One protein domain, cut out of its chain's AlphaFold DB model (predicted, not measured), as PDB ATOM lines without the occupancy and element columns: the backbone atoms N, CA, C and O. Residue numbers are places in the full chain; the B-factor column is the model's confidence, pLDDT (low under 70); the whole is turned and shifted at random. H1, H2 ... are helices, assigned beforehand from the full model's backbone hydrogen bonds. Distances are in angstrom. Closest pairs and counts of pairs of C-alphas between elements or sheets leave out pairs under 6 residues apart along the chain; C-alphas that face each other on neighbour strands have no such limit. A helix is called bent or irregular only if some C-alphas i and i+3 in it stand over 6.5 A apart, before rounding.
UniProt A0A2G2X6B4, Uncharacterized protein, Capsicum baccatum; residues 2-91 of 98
ATOM      1  N   GLN A   2     106.112 124.990  87.202       64.50
ATOM      2  CA  GLN A   2     106.709 126.227  86.650       64.50
ATOM      3  C   GLN A   2     107.895 125.986  85.687       64.50
ATOM      4  O   GLN A   2     108.034 126.669  84.679       64.50
ATOM      5  N   GLY A   3     108.721 124.982  85.988       71.62
ATOM      6  CA  GLY A   3     109.943 124.643  85.257       71.62
ATOM      7  C   GLY A   3     109.778 124.320  83.781       71.62
ATOM      8  O   GLY A   3     110.338 124.973  82.906       71.62
ATOM      9  N   TRP A   4     108.924 123.334  83.502       79.31
ATOM     10  CA  TRP A   4     108.617 122.888  82.142       79.31
ATOM     11  C   TRP A   4     108.031 124.009  81.277       79.31
ATOM     12  O   TRP A   4     108.310 124.086  80.084       79.31
ATOM     13  N   TYR A   5     107.252 124.908  81.890       84.12
ATOM     14  CA  TYR A   5     106.707 126.073  81.204       84.12
ATOM     15  C   TYR A   5     107.819 127.025  80.741       84.12
ATOM     16  O   TYR A   5     107.859 127.374  79.561       84.12
ATOM     17  N   HIS A   6     108.763 127.388  81.616       81.50
ATOM     18  CA  HIS A   6     109.900 128.236  81.235       81.50
ATOM     19  C   HIS A   6     110.800 127.564  80.197       81.50
ATOM     20  O   HIS A   6     111.158 128.201  79.208       81.50
ATOM     21  N   TYR A   7     111.087 126.270  80.366       86.31
ATOM     22  CA  TYR A   7     111.856 125.495  79.396       86.31
ATOM     23  C   TYR A   7     111.203 125.540  78.009       86.31
ATOM     24  O   TYR A   7     111.836 125.946  77.042       86.31
ATOM     25  N   SER A   8     109.899 125.253  77.916       88.31
ATOM     26  CA  SER A   8     109.172 125.254  76.636       88.31
ATOM     27  C   SER A   8     109.144 126.608  75.917       88.31
ATOM     28  O   SER A   8     108.970 126.653  74.705       88.31
ATOM     29  N   LYS A   9     109.288 127.719  76.651       87.62
ATOM     30  CA  LYS A   9     109.237 129.079  76.094       87.62
ATOM     31  C   LYS A   9     110.603 129.627  75.705       87.62
ATOM     32  O   LYS A   9     110.672 130.498  74.847       87.62
ATOM     33  N   LEU A  10     111.657 129.182  76.383       86.25
ATOM     34  CA  LEU A  10     112.977 129.799  76.304       86.25
ATOM     35  C   LEU A  10     114.048 128.873  75.727       86.25
ATOM     36  O   LEU A  10     115.100 129.379  75.355       86.25
ATOM     37  N   ASN A  11     113.805 127.564  75.626       87.75
ATOM     38  CA  ASN A  11     114.799 126.608  75.131       87.75
ATOM     39  C   ASN A  11     115.263 126.926  73.697       87.75
ATOM     40  O   ASN A  11     116.455 126.884  73.425       87.75
ATOM     41  N   ASP A  12     114.370 127.358  72.805       86.94
ATOM     42  CA  ASP A  12     114.760 127.705  71.429       86.94
ATOM     43  C   ASP A  12     115.741 128.891  71.367       86.94
ATOM     44  O   ASP A  12     116.561 128.978  70.455       86.94
ATOM     45  N   LEU A  13     115.673 129.805  72.344       82.56
ATOM     46  CA  LEU A  13     116.525 130.996  72.416       82.56
ATOM     47  C   LEU A  13     117.774 130.783  73.285       82.56
ATOM     48  O   LEU A  13     118.841 131.304  72.972       82.56
ATOM     49  N   LEU A  14     117.630 130.078  74.409       83.62
ATOM     50  CA  LEU A  14     118.622 129.994  75.489       83.62
ATOM     51  C   LEU A  14     119.147 128.566  75.724       83.62
ATOM     52  O   LEU A  14     119.979 128.364  76.610       83.62
ATOM     53  N   GLY A  15     118.678 127.588  74.944       87.12
ATOM     54  CA  GLY A  15     119.052 126.179  75.041       87.12
ATOM     55  C   GLY A  15     118.777 125.585  76.419       87.12
ATOM     56  O   GLY A  15     117.922 126.065  77.160       87.12
ATOM     57  N   ASP A  16     119.595 124.610  76.812       88.69
ATOM     58  CA  ASP A  16     119.656 124.037  78.166       88.69
ATOM     59  C   ASP A  16     120.470 124.925  79.144       88.69
ATOM     60  O   ASP A  16     121.184 124.429  80.023       88.69
ATOM     61  N   GLY A  17     120.430 126.247  78.964       84.56
ATOM     62  CA  GLY A  17     121.147 127.211  79.797       84.56
ATOM     63  C   GLY A  17     120.527 127.429  81.182       84.56
ATOM     64  O   GLY A  17     119.420 126.993  81.490       84.56
ATOM     65  N   ILE A  18     121.225 128.205  82.016       87.50
ATOM     66  CA  ILE A  18     120.889 128.426  83.438       87.50
ATOM     67  C   ILE A  18     119.482 129.001  83.674       87.50
ATOM     68  O   ILE A  18     118.941 128.899  84.773       87.50
ATOM     69  N   PHE A  19     118.880 129.615  82.654       85.94
ATOM     70  CA  PHE A  19     117.544 130.209  82.719       85.94
ATOM     71  C   PHE A  19     116.411 129.249  82.332       85.94
ATOM     72  O   PHE A  19     115.246 129.592  82.524       85.94
ATOM     73  N   THR A  20     116.728 128.082  81.769       89.75
ATOM     74  CA  THR A  20     115.736 127.160  81.196       89.75
ATOM     75  C   THR A  20     115.679 125.828  81.933       89.75
ATOM     76  O   THR A  20     114.606 125.233  82.013       89.75
ATOM     77  N   VAL A  21     116.801 125.359  82.488       89.88
ATOM     78  CA  VAL A  21     116.889 124.073  83.196       89.88
ATOM     79  C   VAL A  21     116.607 124.208  84.692       89.88
ATOM     80  O   VAL A  21     116.814 125.264  85.282       89.88
ATOM     81  N   ASP A  22     116.200 123.099  85.317       88.81
ATOM     82  CA  ASP A  22     115.897 122.998  86.751       88.81
ATOM     83  C   ASP A  22     116.777 121.965  87.477       88.81
ATOM     84  O   ASP A  22     117.549 121.207  86.879       88.81
ATOM     85  N   GLY A  23     116.624 121.914  88.804       89.88
ATOM     86  CA  GLY A  23     117.161 120.853  89.650       89.88
ATOM     87  C   GLY A  23     118.684 120.862  89.711       89.88
ATOM     88  O   GLY A  23     119.319 121.904  89.881       89.88
ATOM     89  N   GLU A  24     119.288 119.682  89.602       92.75
ATOM     90  CA  GLU A  24     120.738 119.540  89.732       92.75
ATOM     91  C   GLU A  24     121.496 120.225  88.586       92.75
ATOM     92  O   GLU A  24     122.523 120.863  88.822       92.75
ATOM     93  N   LYS A  25     120.943 120.188  87.364       89.88
ATOM     94  CA  LYS A  25     121.504 120.901  86.205       89.88
ATOM     95  C   LYS A  25     121.572 122.407  86.469       89.88
ATOM     96  O   LYS A  25     122.636 123.001  86.300       89.88
ATOM     97  N   TRP A  26     120.481 122.998  86.960       92.12
ATOM     98  CA  TRP A  26     120.444 124.412  87.344       92.12
ATOM     99  C   TRP A  26     121.452 124.739  88.443       92.12
ATOM    100  O   TRP A  26     122.200 125.709  88.334       92.12
ATOM    101  N   LYS A  27     121.513 123.911  89.493       92.88
ATOM    102  CA  LYS A  27     122.430 124.117  90.621       92.88
ATOM    103  C   LYS A  27     123.889 124.123  90.161       92.88
ATOM    104  O   LYS A  27     124.654 125.000  90.559       92.88
ATOM    105  N   ASN A  28     124.258 123.177  89.300       92.88
ATOM    106  CA  ASN A  28     125.613 123.068  88.770       92.88
ATOM    107  C   ASN A  28     125.968 124.279  87.901       92.88
ATOM    108  O   ASN A  28     126.988 124.924  88.148       92.88
ATOM    109  N   GLN A  29     125.099 124.650  86.957       91.75
ATOM    110  CA  GLN A  29     125.317 125.823  86.107       91.75
ATOM    111  C   GLN A  29     125.366 127.121  86.924       91.75
ATOM    112  O   GLN A  29     126.249 127.941  86.707       91.75
ATOM    113  N   ARG A  30     124.503 127.284  87.934       90.50
ATOM    114  CA  ARG A  30     124.528 128.442  88.840       90.50
ATOM    115  C   ARG A  30     125.834 128.567  89.605       90.50
ATOM    116  O   ARG A  30     126.329 129.686  89.738       90.50
ATOM    117  N   ASN A  31     126.383 127.465  90.103       91.62
ATOM    118  CA  ASN A  31     127.666 127.484  90.801       91.62
ATOM    119  C   ASN A  31     128.800 127.927  89.865       91.62
ATOM    120  O   ASN A  31     129.574 128.810  90.229       91.62
ATOM    121  N   LEU A  32     128.848 127.368  88.651       88.56
ATOM    122  CA  LEU A  32     129.817 127.739  87.616       88.56
ATOM    123  C   LEU A  32     129.680 129.210  87.205       88.56
ATOM    124  O   LEU A  32     130.638 129.967  87.335       88.56
ATOM    125  N   SER A  33     128.486 129.651  86.808       84.62
ATOM    126  CA  SER A  33     128.259 131.038  86.394       84.62
ATOM    127  C   SER A  33     128.561 132.028  87.522       84.62
ATOM    128  O   SER A  33     129.212 133.041  87.289       84.62
ATOM    129  N   SER A  34     128.156 131.740  88.766       85.19
ATOM    130  CA  SER A  34     128.460 132.623  89.907       85.19
ATOM    131  C   SER A  34     129.967 132.768  90.127       85.19
ATOM    132  O   SER A  34     130.444 133.860  90.439       85.19
ATOM    133  N   TYR A  35     130.720 131.681  89.939       85.00
ATOM    134  CA  TYR A  35     132.174 131.719  89.990       85.00
ATOM    135  C   TYR A  35     132.751 132.566  88.849       85.00
ATOM    136  O   TYR A  35     133.534 133.472  89.122       85.00
ATOM    137  N   GLU A  36     132.317 132.366  87.605       78.94
ATOM    138  CA  GLU A  36     132.774 133.153  86.449       78.94
ATOM    139  C   GLU A  36     132.525 134.657  86.625       78.94
ATOM    140  O   GLU A  36     133.423 135.465  86.391       78.94
ATOM    141  N   PHE A  37     131.350 135.051  87.129       73.06
ATOM    142  CA  PHE A  37     131.038 136.456  87.424       73.06
ATOM    143  C   PHE A  37     131.877 137.047  88.567       73.06
ATOM    144  O   PHE A  37     132.030 138.268  88.655       73.06
ATOM    145  N   SER A  38     132.460 136.211  89.431       74.00
ATOM    146  CA  SER A  38     133.384 136.661  90.478       74.00
ATOM    147  C   SER A  38     134.810 136.905  89.959       74.00
ATOM    148  O   SER A  38     135.575 137.668  90.569       74.00
ATOM    149  N   ILE A  39     135.162 136.324  88.803       85.38
ATOM    150  CA  ILE A  39     136.463 136.509  88.158       85.38
ATOM    151  C   ILE A  39     136.610 137.970  87.727       85.38
ATOM    152  O   ILE A  39     135.730 138.564  87.101       85.38
ATOM    153  N   LYS A  40     137.769 138.554  88.051       82.44
ATOM    154  CA  LYS A  40     138.088 139.964  87.792       82.44
ATOM    155  C   LYS A  40     137.806 140.378  86.347       82.44
ATOM    156  O   LYS A  40     137.169 141.399  86.144       82.44
ATOM    157  N   ASN A  41     138.196 139.566  85.369       80.56
ATOM    158  CA  ASN A  41     138.044 139.915  83.959       80.56
ATOM    159  C   ASN A  41     136.579 140.101  83.538       80.56
ATOM    160  O   ASN A  41     136.269 141.091  82.881       80.56
ATOM    161  N   LEU A  42     135.671 139.199  83.936       81.94
ATOM    162  CA  LEU A  42     134.256 139.317  83.568       81.94
ATOM    163  C   LEU A  42     133.587 140.484  84.299       81.94
ATOM    164  O   LEU A  42     132.787 141.209  83.706       81.94
ATOM    165  N   ARG A  43     133.954 140.719  85.564       84.50
ATOM    166  CA  ARG A  43     133.484 141.885  86.320       84.50
ATOM    167  C   ARG A  43     133.960 143.198  85.700       84.50
ATOM    168  O   ARG A  43     133.159 144.121  85.557       84.50
ATOM    169  N   ASP A  44     135.233 143.290  85.337       90.00
ATOM    170  CA  ASP A  44     135.828 144.501  84.772       90.00
ATOM    171  C   ASP A  44     135.256 144.775  83.372       90.00
ATOM    172  O   ASP A  44     134.867 145.907  83.077       90.00
ATOM    173  N   PHE A  45     135.087 143.730  82.551       88.62
ATOM    174  CA  PHE A  45     134.378 143.809  81.272       88.62
ATOM    175  C   PHE A  45     132.935 144.293  81.453       88.62
ATOM    176  O   PHE A  45     132.540 145.290  80.847       88.62
ATOM    177  N   SER A  46     132.166 143.647  82.334       89.38
ATOM    178  CA  SER A  46     130.775 144.025  82.611       89.38
ATOM    179  C   SER A  46     130.683 145.479  83.073       89.38
ATOM    180  O   SER A  46     129.864 146.239  82.568       89.38
ATOM    181  N   SER A  47     131.576 145.902  83.972       91.19
ATOM    182  CA  SER A  47     131.632 147.278  84.483       91.19
ATOM    183  C   SER A  47     131.926 148.292  83.377       91.19
ATOM    184  O   SER A  47     131.307 149.357  83.328       91.19
ATOM    185  N   ALA A  48     132.842 147.968  82.459       93.31
ATOM    186  CA  ALA A  48     133.141 148.815  81.311       93.31
ATOM    187  C   ALA A  48     131.923 148.960  80.384       93.31
ATOM    188  O   ALA A  48     131.589 150.080  79.986       93.31
ATOM    189  N   VAL A  49     131.225 147.858  80.097       94.12
ATOM    190  CA  VAL A  49     130.012 147.857  79.265       94.12
ATOM    191  C   VAL A  49     128.880 148.647  79.934       94.12
ATOM    192  O   VAL A  49     128.269 149.491  79.278       94.12
ATOM    193  N   PHE A  50     128.660 148.481  81.244       94.12
ATOM    194  CA  PHE A  50     127.683 149.273  82.002       94.12
ATOM    195  C   PHE A  50     127.984 150.769  81.967       94.12
ATOM    196  O   PHE A  50     127.073 151.570  81.762       94.12
ATOM    197  N   ARG A  51     129.253 151.168  82.116       96.06
ATOM    198  CA  ARG A  51     129.641 152.582  82.042       96.06
ATOM    199  C   ARG A  51     129.333 153.176  80.668       96.06
ATOM    200  O   ARG A  51     128.803 154.281  80.590       96.06
ATOM    201  N   ILE A  52     129.617 152.441  79.594       95.25
ATOM    202  CA  ILE A  52     129.273 152.860  78.227       95.25
ATOM    203  C   ILE A  52     127.751 152.970  78.062       95.25
ATOM    204  O   ILE A  52     127.268 153.952  77.498       95.25
ATOM    205  N   GLY A  53     126.991 151.998  78.575       94.56
ATOM    206  CA  GLY A  53     125.526 152.022  78.571       94.56
ATOM    207  C   GLY A  53     124.952 153.238  79.303       94.56
ATOM    208  O   GLY A  53     124.084 153.922  78.767       94.56
ATOM    209  N   ALA A  54     125.496 153.571  80.476       95.94
ATOM    210  CA  ALA A  54     125.088 154.733  81.263       95.94
ATOM    211  C   ALA A  54     125.357 156.060  80.539       95.94
ATOM    212  O   ALA A  54     124.494 156.934  80.527       95.94
ATOM    213  N   VAL A  55     126.514 156.200  79.878       97.00
ATOM    214  CA  VAL A  55     126.823 157.386  79.057       97.00
ATOM    215  C   VAL A  55     125.839 157.516  77.891       97.00
ATOM    216  O   VAL A  55     125.284 158.591  77.678       97.00
ATOM    217  N   LYS A  56     125.559 156.419  77.170       95.06
ATOM    218  CA  LYS A  56     124.573 156.405  76.073       95.06
ATOM    219  C   LYS A  56     123.170 156.778  76.559       95.06
ATOM    220  O   LYS A  56     122.460 157.510  75.877       95.06
ATOM    221  N   LEU A  57     122.765 156.279  77.724       94.94
ATOM    222  CA  LEU A  57     121.481 156.614  78.332       94.94
ATOM    223  C   LEU A  57     121.415 158.099  78.715       94.94
ATOM    224  O   LEU A  57     120.442 158.762  78.375       94.94
ATOM    225  N   ALA A  58     122.454 158.632  79.363       95.00
ATOM    226  CA  ALA A  58     122.525 160.048  79.720       95.00
ATOM    227  C   ALA A  58     122.425 160.956  78.483       95.00
ATOM    228  O   ALA A  58     121.717 161.960  78.515       95.00
ATOM    229  N   GLN A  59     123.062 160.567  77.374       93.75
ATOM    230  CA  GLN A  59     122.934 161.271  76.100       93.75
ATOM    231  C   GLN A  59     121.486 161.259  75.583       93.75
ATOM    232  O   GLN A  59     120.947 162.323  75.292       93.75
ATOM    233  N   LYS A  60     120.826 160.091  75.542       91.38
ATOM    234  CA  LYS A  60     119.413 159.985  75.120       91.38
ATOM    235  C   LYS A  60     118.486 160.845  75.988       91.38
ATOM    236  O   LYS A  60     117.588 161.495  75.467       91.38
ATOM    237  N   VAL A  61     118.715 160.880  77.304       92.31
ATOM    238  CA  VAL A  61     117.964 161.753  78.225       92.31
ATOM    239  C   VAL A  61     118.209 163.228  77.902       92.31
ATOM    240  O   VAL A  61     117.264 164.009  77.858       92.31
ATOM    241  N   SER A  62     119.456 163.622  77.637       92.25
ATOM    242  CA  SER A  62     119.781 165.001  77.263       92.25
ATOM    243  C   SER A  62     119.097 165.426  75.958       92.25
ATOM    244  O   SER A  62     118.592 166.541  75.877       92.25
ATOM    245  N   GLU A  63     119.059 164.552  74.952       90.62
ATOM    246  CA  GLU A  63     118.394 164.792  73.659       90.62
ATOM    247  C   GLU A  63     116.862 164.877  73.795       90.62
ATOM    248  O   GLU A  63     116.203 165.704  73.160       90.62
ATOM    249  N   ALA A  64     116.278 164.059  74.670       88.44
ATOM    250  CA  ALA A  64     114.859 164.133  75.010       88.44
ATOM    251  C   ALA A  64     114.483 165.486  75.638       88.44
ATOM    252  O   ALA A  64     113.470 166.086  75.277       88.44
ATOM    253  N   VAL A  65     115.323 165.998  76.544       87.00
ATOM    254  CA  VAL A  65     115.104 167.304  77.186       87.00
ATOM    255  C   VAL A  65     115.184 168.444  76.168       87.00
ATOM    256  O   VAL A  65     114.342 169.339  76.192       87.00
ATOM    257  N   THR A  66     116.156 168.422  75.249       89.31
ATOM    258  CA  THR A  66     116.325 169.500  74.256       89.31
ATOM    259  C   THR A  66     115.247 169.504  73.173       89.31
ATOM    260  O   THR A  66     114.932 170.565  72.638       89.31
ATOM    261  N   SER A  67     114.657 168.349  72.862       85.81
ATOM    262  CA  SER A  67     113.588 168.219  71.862       85.81
ATOM    263  C   SER A  67     112.186 168.558  72.391       85.81
ATOM    264  O   SER A  67     111.236 168.580  71.609       85.81
ATOM    265  N   ASN A  68     112.044 168.844  73.694       80.56
ATOM    266  CA  ASN A  68     110.768 169.088  74.384       80.56
ATOM    267  C   ASN A  68     109.716 167.985  74.127       80.56
ATOM    268  O   ASN A  68     108.509 168.239  74.134       80.56
ATOM    269  N   GLN A  69     110.175 166.757  73.868       80.00
ATOM    270  CA  GLN A  69     109.317 165.600  73.649       80.00
ATOM    271  C   GLN A  69     109.074 164.866  74.968       80.00
ATOM    272  O   GLN A  69     110.006 164.561  75.715       80.00
ATOM    273  N   ALA A  70     107.810 164.537  75.240       84.50
ATOM    274  CA  ALA A  70     107.470 163.645  76.338       84.50
ATOM    275  C   ALA A  70     108.143 162.286  76.099       84.50
ATOM    276  O   ALA A  70     107.862 161.609  75.113       84.50
ATOM    277  N   THR A  71     109.056 161.914  76.994       85.38
ATOM    278  CA  THR A  71     109.797 160.653  76.910       85.38
ATOM    279  C   THR A  71     109.258 159.679  77.935       85.38
ATOM    280  O   THR A  71     109.184 159.993  79.122       85.38
ATOM    281  N   GLU A  72     108.893 158.488  77.473       91.88
ATOM    282  CA  GLU A  72     108.489 157.402  78.352       91.88
ATOM    283  C   GLU A  72     109.752 156.778  78.974       91.88
ATOM    284  O   GLU A  72     110.629 156.236  78.294       91.88
ATOM    285  N   ILE A  73     109.890 156.954  80.287       90.81
ATOM    286  CA  ILE A  73     111.111 156.629  81.023       90.81
ATOM    287  C   ILE A  73     111.278 155.109  81.164       90.81
ATOM    288  O   ILE A  73     112.409 154.615  81.126       90.81
ATOM    289  N   GLN A  74     110.184 154.352  81.293       94.62
ATOM    290  CA  GLN A  74     110.242 152.900  81.436       94.62
ATOM    291  C   GLN A  74     110.810 152.229  80.176       94.62
ATOM    292  O   GLN A  74     111.683 151.369  80.289       94.62
ATOM    293  N   ASP A  75     110.385 152.643  78.986       91.31
ATOM    294  CA  ASP A  75     110.862 152.185  77.684       91.31
ATOM    295  C   ASP A  75     112.338 152.541  77.489       91.31
ATOM    296  O   ASP A  75     113.143 151.690  77.101       91.31
ATOM    297  N   LEU A  76     112.730 153.766  77.849       92.38
ATOM    298  CA  LEU A  76     114.114 154.215  77.741       92.38
ATOM    299  C   LEU A  76     115.068 153.379  78.610       92.38
ATOM    300  O   LEU A  76     116.122 152.937  78.127       92.38
ATOM    301  N   PHE A  77     114.703 153.138  79.872       94.00
ATOM    302  CA  PHE A  77     115.480 152.281  80.768       94.00
ATOM    303  C   PHE A  77     115.453 150.826  80.304       94.00
ATOM    304  O   PHE A  77     116.513 150.214  80.210       94.00
ATOM    305  N   THR A  78     114.288 150.290  79.937       94.75
ATOM    306  CA  THR A  78     114.152 148.897  79.482       94.75
ATOM    307  C   THR A  78     115.033 148.624  78.268       94.75
ATOM    308  O   THR A  78     115.822 147.678  78.282       94.75
ATOM    309  N   LYS A  79     114.983 149.490  77.246       92.88
ATOM    310  CA  LYS A  79     115.843 149.384  76.058       92.88
ATOM    311  C   LYS A  79     117.319 149.464  76.431       92.88
ATOM    312  O   LYS A  79     118.096 148.608  76.028       92.88
ATOM    313  N   SER A  80     117.711 150.452  77.232       94.00
ATOM    314  CA  SER A  80     119.118 150.648  77.614       94.00
ATOM    315  C   SER A  80     119.673 149.486  78.448       94.00
ATOM    316  O   SER A  80     120.812 149.058  78.236       94.00
ATOM    317  N   THR A  81     118.870 148.925  79.354       94.00
ATOM    318  CA  THR A  81     119.228 147.740  80.141       94.00
ATOM    319  C   THR A  81     119.367 146.511  79.251       94.00
ATOM    320  O   THR A  81     120.377 145.817  79.356       94.00
ATOM    321  N   LEU A  82     118.415 146.261  78.345       92.94
ATOM    322  CA  LEU A  82     118.477 145.127  77.419       92.94
ATOM    323  C   LEU A  82     119.696 145.208  76.492       92.94
ATOM    324  O   LEU A  82     120.423 144.223  76.380       92.94
ATOM    325  N   GLU A  83     119.974 146.377  75.895       91.81
ATOM    326  CA  GLU A  83     121.177 146.590  75.067       91.81
ATOM    327  C   GLU A  83     122.454 146.233  75.851       91.81
ATOM    328  O   GLU A  83     123.328 145.522  75.354       91.81
ATOM    329  N   THR A  84     122.553 146.696  77.100       92.81
ATOM    330  CA  THR A  84     123.742 146.499  77.943       92.81
ATOM    331  C   THR A  84     123.898 145.039  78.378       92.81
ATOM    332  O   THR A  84     124.993 144.486  78.299       92.81
ATOM    333  N   VAL A  85     122.811 144.388  78.803       90.25
ATOM    334  CA  VAL A  85     122.827 142.986  79.245       90.25
ATOM    335  C   VAL A  85     123.126 142.044  78.080       90.25
ATOM    336  O   VAL A  85     123.958 141.152  78.237       90.25
ATOM    337  N   PHE A  86     122.537 142.253  76.898       88.19
ATOM    338  CA  PHE A  86     122.863 141.435  75.726       88.19
ATOM    339  C   PHE A  86     124.313 141.601  75.289       88.19
ATOM    340  O   PHE A  86     124.962 140.605  74.975       88.19
ATOM    341  N   LYS A  87     124.861 142.817  75.355       88.31
ATOM    342  CA  LYS A  87     126.281 143.043  75.073       88.31
ATOM    343  C   LYS A  87     127.187 142.261  76.029       88.31
ATOM    344  O   LYS A  87     128.199 141.721  75.592       88.31
ATOM    345  N   ILE A  88     126.818 142.175  77.309       87.38
ATOM    346  CA  ILE A  88     127.571 141.417  78.319       87.38
ATOM    347  C   ILE A  88     127.456 139.907  78.087       87.38
ATOM    348  O   ILE A  88     128.467 139.213  78.118       87.38
ATOM    349  N   LEU A  89     126.241 139.400  77.858       82.00
ATOM    350  CA  LEU A  89     125.975 137.960  77.782       82.00
ATOM    351  C   LEU A  89     126.351 137.338  76.433       82.00
ATOM    352  O   LEU A  89     126.753 136.181  76.391       82.00
ATOM    353  N   LEU A  90     126.201 138.086  75.338       79.62
ATOM    354  CA  LEU A  90     126.338 137.571  73.972       79.62
ATOM    355  C   LEU A  90     127.527 138.186  73.216       79.62
ATOM    356  O   LEU A  90     127.832 137.760  72.107       79.62
ATOM    357  N   GLY A  91     128.170 139.228  73.758       73.19
ATOM    358  CA  GLY A  91     129.279 139.944  73.108       73.19
ATOM    359  C   GLY A  91     128.881 140.810  71.899       73.19
ATOM    360  O   GLY A  91     129.668 141.650  71.451       73.19
TER     361      GLY A  91
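Overview. This is residues 2 to 91 of the 98 residues of an uncharacterized protein of Capsicum baccatum (UniProt A0A2G2X6B4). Look for a flat, open L of two helices, H3 as the long arm and H2 as the shorter one, their ends close together at the corner by residue 39. H4 folds back along H3 on the inner side of the L, making a helical hairpin with it, while H1 lies off the far end of H2 and touches no helix. You will find 90 printed residues with four named helices, H1, H2, H3 and H4 in that order along the chain, and no named strand; the class is all helix. The whole is loose, with a radius of gyration of the C-alphas of 17.3 A, and the C-alphas span 52 by 34 by 17 A.

Arrangement. Begin with H3, residues 40 to 66, the longest helix. It touches H4, residues 73 to 90, with residues 45 to 57 alone; look at the C-alphas of Gly 53 and Thr 84, the closest of the two helices, 5.8 A apart. The two helices of this hairpin run opposite ways at a shallow tilt of 28 degrees, with centres 9.9 A apart. Next find H2, residues 23 to 38, which comes just before H3 and is close to it but not clearly touching: their closest C-alphas, those of Phe 37 and Arg 43, are 6.1 A apart. The lines of H2 and H3 are about perpendicular, at 80 degrees. H2 and H4 are apart. H1, residues 2 to 14, is apart from H2, H3 and H4. In H2, H3 and H4 every O i to N i+4 pair is within hydrogen-bond range; in H1 it is 7 of 9.

Along the chain. Find C-alpha 40 at (138.088, 139.964, 87.792); from there H3 runs 39.1 A to C-alpha 66 at (116.325, 169.500, 74.256). H4 begins at C-alpha 73 and runs 25.4 A to C-alpha 90 at (126.338, 137.571, 73.972). H2 measures 22.7 A from C-alpha 23 to C-alpha 38. H1 starts at C-alpha 2, at (106.709, 126.227, 86.650), and measures 16.8 A to C-alpha 14; it is irregular, with C-alphas 9 and 12 standing 7.4 A apart.

Size, cuts and confidence. The two C-alphas farthest apart are those of Glu 24 and Asn 68, 52.8 A. The printed part has no cut. The link from H2 to H3 is tight, with one residue; the links from H1 to H2, eight residues, and from H3 to H4, six residues, are short. Look at residues 65 to 70, of which 65 and 66 belong to H3: this stretch stands free. The mean pLDDT of the printed part of this model is 88.0, and residue 2 is the one printed residue under 70.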